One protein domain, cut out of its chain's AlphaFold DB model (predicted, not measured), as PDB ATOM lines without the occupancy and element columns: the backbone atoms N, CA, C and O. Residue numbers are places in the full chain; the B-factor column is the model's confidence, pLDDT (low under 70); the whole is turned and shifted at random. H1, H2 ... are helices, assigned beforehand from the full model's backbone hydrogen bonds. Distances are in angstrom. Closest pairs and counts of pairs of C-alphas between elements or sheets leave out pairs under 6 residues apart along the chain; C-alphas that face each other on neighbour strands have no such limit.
ATOM      1  N   GLY A  16      81.329 168.658 129.721       83.88
ATOM      2  CA  GLY A  16      80.226 168.942 128.793       83.88
ATOM      3  C   GLY A  16      79.778 167.714 127.988       83.88
ATOM      4  O   GLY A  16      78.585 167.419 127.920       83.88
ATOM      5  N   GLY A  17      80.734 166.942 127.459       84.38
ATOM      6  CA  GLY A  17      80.436 165.692 126.747       84.38
ATOM      7  C   GLY A  17      79.840 164.612 127.656       84.38
ATOM      8  O   GLY A  17      78.879 163.943 127.279       84.38
ATOM      9  N   MET A  18      80.348 164.489 128.887       86.38
ATOM     10  CA  MET A  18      79.843 163.524 129.869       86.38
ATOM     11  C   MET A  18      78.417 163.852 130.327       86.38
ATOM     12  O   MET A  18      77.607 162.943 130.495       86.38
ATOM     13  N   GLY A  19      78.077 165.137 130.463       90.62
ATOM     14  CA  GLY A  19      76.725 165.580 130.806       90.62
ATOM     15  C   GLY A  19      75.688 165.179 129.756       90.62
ATOM     16  O   GLY A  19      74.640 164.637 130.106       90.62
ATOM     17  N   LEU A  20      75.999 165.374 128.470       90.12
ATOM     18  CA  LEU A  20      75.136 164.940 127.364       90.12
ATOM     19  C   LEU A  20      74.987 163.415 127.324       90.12
ATOM     20  O   LEU A  20      73.882 162.900 127.166       90.12
ATOM     21  N   MET A  21      76.089 162.692 127.520       91.00
ATOM     22  CA  MET A  21      76.085 161.231 127.524       91.00
ATOM     23  C   MET A  21      75.233 160.664 128.662       91.00
ATOM     24  O   MET A  21      74.428 159.764 128.440       91.00
ATOM     25  N   LYS A  22      75.325 161.241 129.864       92.50
ATOM     26  CA  LYS A  22      74.472 160.863 130.998       92.50
ATOM     27  C   LYS A  22      72.989 161.066 130.682       92.50
ATOM     28  O   LYS A  22      72.189 160.170 130.921       92.50
ATOM     29  N   GLN A  23      72.621 162.215 130.112       95.06
ATOM     30  CA  GLN A  23      71.229 162.493 129.732       95.06
ATOM     31  C   GLN A  23      70.695 161.488 128.702       95.06
ATOM     32  O   GLN A  23      69.541 161.069 128.797       95.06
ATOM     33  N   LEU A  24      71.526 161.083 127.737       94.50
ATOM     34  CA  LEU A  24      71.175 160.043 126.775       94.50
ATOM     35  C   LEU A  24      70.910 158.704 127.475       94.50
ATOM     36  O   LEU A  24      69.862 158.104 127.245       94.50
ATOM     37  N   LEU A  25      71.832 158.262 128.334       95.19
ATOM     38  CA  LEU A  25      71.735 156.987 129.053       95.19
ATOM     39  C   LEU A  25      70.487 156.909 129.936       95.19
ATOM     40  O   LEU A  25      69.800 155.886 129.930       95.19
ATOM     41  N   ASP A  26      70.159 157.997 130.634       96.38
ATOM     42  CA  ASP A  26      68.927 158.097 131.416       96.38
ATOM     43  C   ASP A  26      67.695 157.951 130.518       96.38
ATOM     44  O   ASP A  26      66.762 157.214 130.831       96.38
ATOM     45  N   ARG A  27      67.684 158.655 129.379       97.75
ATOM     46  CA  ARG A  27      66.512 158.731 128.504       97.75
ATOM     47  C   ARG A  27      66.207 157.418 127.795       97.75
ATOM     48  O   ARG A  27      65.041 157.152 127.519       97.75
ATOM     49  N   ILE A  28      67.227 156.612 127.516       96.50
ATOM     50  CA  ILE A  28      67.055 155.271 126.942       96.50
ATOM     51  C   ILE A  28      66.854 154.185 128.010       96.50
ATOM     52  O   ILE A  28      66.678 153.025 127.655       96.50
ATOM     53  N   GLY A  29      66.895 154.533 129.301       96.56
ATOM     54  CA  GLY A  29      66.750 153.568 130.393       96.56
ATOM     55  C   GLY A  29      67.905 152.567 130.480       96.56
ATOM     56  O   GLY A  29      67.685 151.404 130.814       96.56
ATOM     57  N   PHE A  30      69.132 152.995 130.165       95.06
ATOM     58  CA  PHE A  30      70.280 152.093 130.034       95.06
ATOM     59  C   PHE A  30      70.559 151.279 131.308       95.06
ATOM     60  O   PHE A  30      70.738 150.069 131.215       95.06
ATOM     61  N   SER A  31      70.555 151.911 132.493       92.75
ATOM     62  CA  SER A  31      70.811 151.204 133.767       92.75
ATOM     63  C   SER A  31      69.803 150.082 133.993       92.75
ATOM     64  O   SER A  31      70.191 148.943 134.222       92.75
ATOM     65  N   SER A  32      68.512 150.380 133.825       94.81
ATOM     66  CA  SER A  32      67.438 149.401 133.999       94.81
ATOM     67  C   SER A  32      67.536 148.249 133.001       94.81
ATOM     68  O   SER A  32      67.286 147.105 133.363       94.81
ATOM     69  N   ALA A  33      67.938 148.526 131.757       95.31
ATOM     70  CA  ALA A  33      68.175 147.482 130.767       95.31
ATOM     71  C   ALA A  33      69.331 146.557 131.187       95.31
ATOM     72  O   ALA A  33      69.183 145.339 131.144       95.31
ATOM     73  N   VAL A  34      70.454 147.117 131.650       94.44
ATOM     74  CA  VAL A  34      71.614 146.334 132.108       94.44
ATOM     75  C   VAL A  34      71.293 145.530 133.370       94.44
ATOM     76  O   VAL A  34      71.694 144.377 133.472       94.44
ATOM     77  N   GLU A  35      70.544 146.101 134.311       91.38
ATOM     78  CA  GLU A  35      70.086 145.417 135.529       91.38
ATOM     79  C   GLU A  35      69.085 144.292 135.236       91.38
ATOM     80  O   GLU A  35      69.034 143.312 135.973       91.38
ATOM     81  N   SER A  36      68.307 144.408 134.154       95.31
ATOM     82  CA  SER A  36      67.393 143.347 133.713       95.31
ATOM     83  C   SER A  36      68.110 142.149 133.081       95.31
ATOM     84  O   SER A  36      67.499 141.097 132.893       95.31
ATOM     85  N   CYS A  37      69.394 142.290 132.740       93.81
ATOM     86  CA  CYS A  37      70.208 141.177 132.280       93.81
ATOM     87  C   CYS A  37      70.627 140.308 133.471       93.81
ATOM     88  O   CYS A  37      71.070 140.817 134.499       93.81
ATOM     89  N   ASP A  38      70.562 138.986 133.305       94.44
ATOM     90  CA  ASP A  38      71.038 138.023 134.304       94.44
ATOM     91  C   ASP A  38      72.576 137.951 134.293       94.44
ATOM     92  O   ASP A  38      73.196 137.030 133.756       94.44
ATOM     93  N   LEU A  39      73.211 139.024 134.775       93.94
ATOM     94  CA  LEU A  39      74.660 139.194 134.731       93.94
ATOM     95  C   LEU A  39      75.345 138.386 135.840       93.94
ATOM     96  O   LEU A  39      74.890 138.401 136.991       93.94
ATOM     97  N   PRO A  40      76.499 137.758 135.541       94.19
ATOM     98  CA  PRO A  40      77.246 136.993 136.527       94.19
ATOM     99  C   PRO A  40      77.711 137.901 137.666       94.19
ATOM    100  O   PRO A  40      78.384 138.908 137.442       94.19
ATOM    101  N   GLN A  41      77.367 137.527 138.896       93.81
ATOM    102  CA  GLN A  41      77.748 138.293 140.076       93.81
ATOM    103  C   GLN A  41      79.183 137.971 140.513       93.81
ATOM    104  O   GLN A  41      79.634 136.827 140.394       93.81
ATOM    105  N   PRO A  42      79.921 138.962 141.038       93.75
ATOM    106  CA  PRO A  42      81.267 138.735 141.530       93.75
ATOM    107  C   PRO A  42      81.261 137.802 142.747       93.75
ATOM    108  O   PRO A  42      80.576 138.049 143.733       93.75
ATOM    109  N   GLY A  43      82.095 136.760 142.712       94.19
ATOM    110  CA  GLY A  43      82.310 135.857 143.854       94.19
ATOM    111  C   GLY A  43      83.345 136.353 144.873       94.19
ATOM    112  O   GLY A  43      83.630 135.661 145.845       94.19
ATOM    113  N   SER A  44      83.949 137.523 144.643       94.12
ATOM    114  CA  SER A  44      84.969 138.125 145.507       94.12
ATOM    115  C   SER A  44      84.425 139.366 146.196       94.12
ATOM    116  O   SER A  44      83.788 140.206 145.566       94.12
ATOM    117  N   ASN A  45      84.804 139.556 147.457       92.19
ATOM    118  CA  ASN A  45      84.480 140.743 148.254       92.19
ATOM    119  C   ASN A  45      85.093 142.037 147.678       92.19
ATOM    120  O   ASN A  45      84.757 143.131 148.119       92.19
ATOM    121  N   ARG A  46      86.032 141.912 146.729       92.44
ATOM    122  CA  ARG A  46      86.643 143.021 145.977       92.44
ATOM    123  C   ARG A  46      86.181 143.079 144.519       92.44
ATOM    124  O   ARG A  46      86.801 143.765 143.712       92.44
ATOM    125  N   GLY A  47      85.160 142.313 144.148       91.50
ATOM    126  CA  GLY A  47      84.632 142.331 142.793       91.50
ATOM    127  C   GLY A  47      83.844 143.608 142.514       91.50
ATOM    128  O   GLY A  47      83.113 144.101 143.369       91.50
ATOM    129  N   TYR A  48      83.995 144.136 141.303       93.81
ATOM    130  CA  TYR A  48      83.186 145.252 140.827       93.81
ATOM    131  C   TYR A  48      81.804 144.766 140.405       93.81
ATOM    132  O   TYR A  48      81.652 143.654 139.896       93.81
ATOM    133  N   ALA A  49      80.800 145.621 140.577       92.62
ATOM    134  CA  ALA A  49      79.462 145.318 140.107       92.62
ATOM    135  C   ALA A  49      79.447 145.226 138.562       92.62
ATOM    136  O   ALA A  49      80.006 146.107 137.900       92.62
ATOM    137  N   PRO A  50      78.792 144.216 137.960       93.56
ATOM    138  CA  PRO A  50      78.801 144.030 136.505       93.56
ATOM    139  C   PRO A  50      78.284 145.247 135.727       93.56
ATOM    140  O   PRO A  50      78.870 145.629 134.715       93.56
ATOM    141  N   HIS A  51      77.240 145.910 136.237       92.75
ATOM    142  CA  HIS A  51      76.684 147.120 135.624       92.75
ATOM    143  C   HIS A  51      77.724 148.248 135.521       92.75
ATOM    144  O   HIS A  51      77.780 148.952 134.513       92.75
ATOM    145  N   GLN A  52      78.583 148.393 136.538       92.75
ATOM    146  CA  GLN A  52      79.632 149.406 136.565       92.75
ATOM    147  C   GLN A  52      80.676 149.119 135.487       92.75
ATOM    148  O   GLN A  52      81.071 150.033 134.767       92.75
ATOM    149  N   LEU A  53      81.099 147.859 135.353       93.94
ATOM    150  CA  LEU A  53      82.082 147.452 134.349       93.94
ATOM    151  C   LEU A  53      81.563 147.692 132.928       93.94
ATOM    152  O   LEU A  53      82.273 148.263 132.104       93.94
ATOM    153  N   ILE A  54      80.308 147.319 132.659       94.12
ATOM    154  CA  ILE A  54      79.667 147.530 131.354       94.12
ATOM    155  C   ILE A  54      79.567 149.024 131.043       94.12
ATOM    156  O   ILE A  54      79.965 149.454 129.963       94.12
ATOM    157  N   LEU A  55      79.079 149.832 131.990       92.38
ATOM    158  CA  LEU A  55      78.964 151.275 131.800       92.38
ATOM    159  C   LEU A  55      80.333 151.915 131.529       92.38
ATOM    160  O   LEU A  55      80.475 152.683 130.582       92.38
ATOM    161  N   GLN A  56      81.348 151.579 132.328       91.12
ATOM    162  CA  GLN A  56      82.705 152.099 132.153       91.12
ATOM    163  C   GLN A  56      83.308 151.697 130.805       91.12
ATOM    164  O   GLN A  56      83.940 152.525 130.152       91.12
ATOM    165  N   PHE A  57      83.083 150.460 130.363       91.00
ATOM    166  CA  PHE A  57      83.532 149.987 129.058       91.00
ATOM    167  C   PHE A  57      82.864 150.751 127.906       91.00
ATOM    168  O   PHE A  57      83.541 151.226 127.001       91.00
ATOM    169  N   MET A  58      81.547 150.949 127.959       90.81
ATOM    170  CA  MET A  58      80.836 151.717 126.932       90.81
ATOM    171  C   MET A  58      81.312 153.176 126.888       90.81
ATOM    172  O   MET A  58      81.594 153.709 125.814       90.81
ATOM    173  N   LEU A  59      81.478 153.802 128.060       88.19
ATOM    174  CA  LEU A  59      82.028 155.153 128.181       88.19
ATOM    175  C   LEU A  59      83.439 155.251 127.598       88.19
ATOM    176  O   LEU A  59      83.742 156.230 126.919       88.19
ATOM    177  N   SER A  60      84.294 154.253 127.826       86.88
ATOM    178  CA  SER A  60      85.650 154.258 127.282       86.88
ATOM    179  C   SER A  60      85.628 154.206 125.751       86.88
ATOM    180  O   SER A  60      86.312 155.008 125.115       86.88
ATOM    181  N   ILE A  61      84.782 153.364 125.145       86.94
ATOM    182  CA  ILE A  61      84.617 153.297 123.684       86.94
ATOM    183  C   ILE A  61      84.174 154.653 123.127       86.94
ATOM    184  O   ILE A  61      84.799 155.167 122.198       86.94
ATOM    185  N   TRP A  62      83.136 155.262 123.703       86.12
ATOM    186  CA  TRP A  62      82.606 156.547 123.233       86.12
ATOM    187  C   TRP A  62      83.596 157.701 123.392       86.12
ATOM    188  O   TRP A  62      83.650 158.590 122.543       86.12
ATOM    189  N   CYS A  63      84.418 157.664 124.438       83.19
ATOM    190  CA  CYS A  63      85.487 158.633 124.663       83.19
ATOM    191  C   CYS A  63      86.756 158.341 123.842       83.19
ATOM    192  O   CYS A  63      87.728 159.087 123.942       83.19
ATOM    193  N   GLY A  64      86.763 157.291 123.014       82.50
ATOM    194  CA  GLY A  64      87.881 156.961 122.140       82.50
ATOM    195  C   GLY A  64      89.008 156.205 122.840       82.50
ATOM    196  O   GLY A  64      90.168 156.526 122.608       82.50
ATOM    197  N   ALA A  65      88.688 155.192 123.650       80.94
ATOM    198  CA  ALA A  65      89.649 154.314 124.334       80.94
ATOM    199  C   ALA A  65      90.804 153.841 123.438       80.94
ATOM    200  O   ALA A  65      91.946 153.864 123.879       80.94
ATOM    201  N   ASN A  66      90.543 153.519 122.164       74.62
ATOM    202  CA  ASN A  66      91.597 153.157 121.207       74.62
ATOM    203  C   ASN A  66      92.658 154.256 121.048       74.62
ATOM    204  O   ASN A  66      93.843 153.971 120.961       74.62
ATOM    205  N   ARG A  67      92.261 155.534 121.053       68.25
ATOM    206  CA  ARG A  67      93.224 156.642 120.966       68.25
ATOM    207  C   ARG A  67      94.063 156.779 122.231       68.25
ATOM    208  O   ARG A  67      95.200 157.217 122.126       68.25
ATOM    209  N   PHE A  68      93.535 156.397 123.391       68.75
ATOM    210  CA  PHE A  68      94.307 156.353 124.634       68.75
ATOM    211  C   PHE A  68      95.247 155.144 124.686       68.75
ATOM    212  O   PHE A  68      96.366 155.272 125.164       68.75
ATOM    213  N   GLU A  69      94.837 154.000 124.137       74.62
ATOM    214  CA  GLU A  69      95.678 152.801 124.042       74.62
ATOM    215  C   GLU A  69      96.905 153.041 123.148       74.62
ATOM    216  O   GLU A  69      98.030 152.763 123.552       74.62
ATOM    217  N   HIS A  70      96.727 153.722 122.013       76.12
ATOM    218  CA  HIS A  70      97.840 154.099 121.137       76.12
ATOM    219  C   HIS A  70      98.855 155.037 121.825       76.12
ATOM    220  O   HIS A  70     100.047 155.010 121.503       76.12
ATOM    221  N   VAL A  71      98.414 155.868 122.777       74.44
ATOM    222  CA  VAL A  71      99.319 156.710 123.580       74.44
ATOM    223  C   VAL A  71     100.154 155.847 124.528       74.44
ATOM    224  O   VAL A  71     101.341 156.122 124.697       74.44
ATOM    225  N   GLU A  72      99.578 154.783 125.089       79.56
ATOM    226  CA  GLU A  72     100.318 153.842 125.936       79.56
ATOM    227  C   GLU A  72     101.390 153.095 125.134       79.56
ATOM    228  O   GLU A  72     102.522 152.980 125.593       79.56
ATOM    229  N   ILE A  73     101.099 152.690 123.893       79.25
ATOM    230  CA  ILE A  73     102.113 152.114 122.992       79.25
ATOM    231  C   ILE A  73     103.248 153.116 122.741       79.25
ATOM    232  O   ILE A  73     104.421 152.762 122.836       79.25
ATOM    233  N   THR A  74     102.908 154.382 122.478       77.00
ATOM    234  CA  THR A  74     103.894 155.445 122.210       77.00
ATOM    235  C   THR A  74     104.826 155.685 123.405       77.00
ATOM    236  O   THR A  74     105.988 156.032 123.230       77.00
ATOM    237  N   ARG A  75     104.359 155.458 124.639       81.19
ATOM    238  CA  ARG A  75     105.185 155.563 125.853       81.19
ATOM    239  C   ARG A  75     106.348 154.566 125.878       81.19
ATOM    240  O   ARG A  75     107.344 154.812 126.557       81.19
ATOM    241  N   HIS A  76     106.204 153.441 125.187       86.44
ATOM    242  CA  HIS A  76     107.221 152.401 125.099       86.44
ATOM    243  C   HIS A  76     108.182 152.590 123.920       86.44
ATOM    244  O   HIS A  76     109.086 151.770 123.771       86.44
ATOM    245  N   ASP A  77     108.006 153.636 123.107       85.25
ATOM    246  CA  ASP A  77     108.881 153.931 121.972       85.25
ATOM    247  C   ASP A  77     110.270 154.381 122.474       85.25
ATOM    248  O   ASP A  77     110.371 155.394 123.181       85.25
TER     249      ASP A  77
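This is residues 16 to 77 of the 79 residues of an uncharacterized protein of Nitrosomonas mobilis (UniProt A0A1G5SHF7). Look first for three helices, H1, H2 and H3, set as the sides of a loose, open frame, with H4 leading away from the far end of H3 as an arm whose residues 69 to 77 stick out alone. H2 and H3 make a wide helical hairpin, joined by a long loop whose residues 43 to 48 also stick out, while H1 turns off from H2 and passes near H3 without touching it. The printed part has 62 residues with four named helices, H1 H2 H3 H4 in chain order, and no named strand; its class is all helix. The whole is loose, with a radius of gyration of the C-alphas of 15.0 A, and flat, spanning 44 by 33 by 15 A.

Begin at the longest helix, H3, residues 50 to 62. H2, residues 30 to 35, only just touches it, with 3 pairs of C-alphas within 8 A; the closest are those of Val 34 and His 51, 6.2 A apart, and H3 touches H2 with residue 51 alone. The two are a hairpin, at a shallow tilt of 32 degrees, opposite ways. H1, residues 16 to 27, is close to H2 but not clearly touching: their closest C-alphas, of Leu 25 and Ser 31, are 7.5 A apart. H1 and H2 stand at a steep tilt of 57 degrees and run the same way. H1 and H3 are near each other, with 5 pairs of C-alphas within 10 A. H4, residues 65 to 75, and H3 meet only through their link, and they are near each other with 6 such pairs. H4 is apart from H1 and from H2. In H1, H2 and H3 every O i to N i+4 pair is within hydrogen-bond range; in H4, 6 of 7 are.

Find C-alpha 50 at (78.801, 144.030, 136.505); from there H3 runs 18.6 A to C-alpha 62 at (82.606, 156.547, 123.233). Go back to C-alpha 16 at (80.226, 168.942, 128.793), where H1 begins; it runs 17.1 A to C-alpha 27. H2 measures 8.6 A from C-alpha 30 to C-alpha 35. H4 runs 15.7 A from C-alpha 65 to C-alpha 75 at (105.185, 155.563, 125.853).

The two C-alphas farthest apart are those of Ser 36 and Asp 77, 44.4 A. The printed part has no cut. The link from H2 to H3, residues 36 to 49, is long; those from H1 to H2 and from H3 to H4 are tight. Without the stretches that stand free, the body has 47 residues and spans 31 by 25 by 11 A. In the B-factor column the mean pLDDT of the printed part is 89.0; look at residues 67 to 68 for the values under 70, in H4, whose mean is 76.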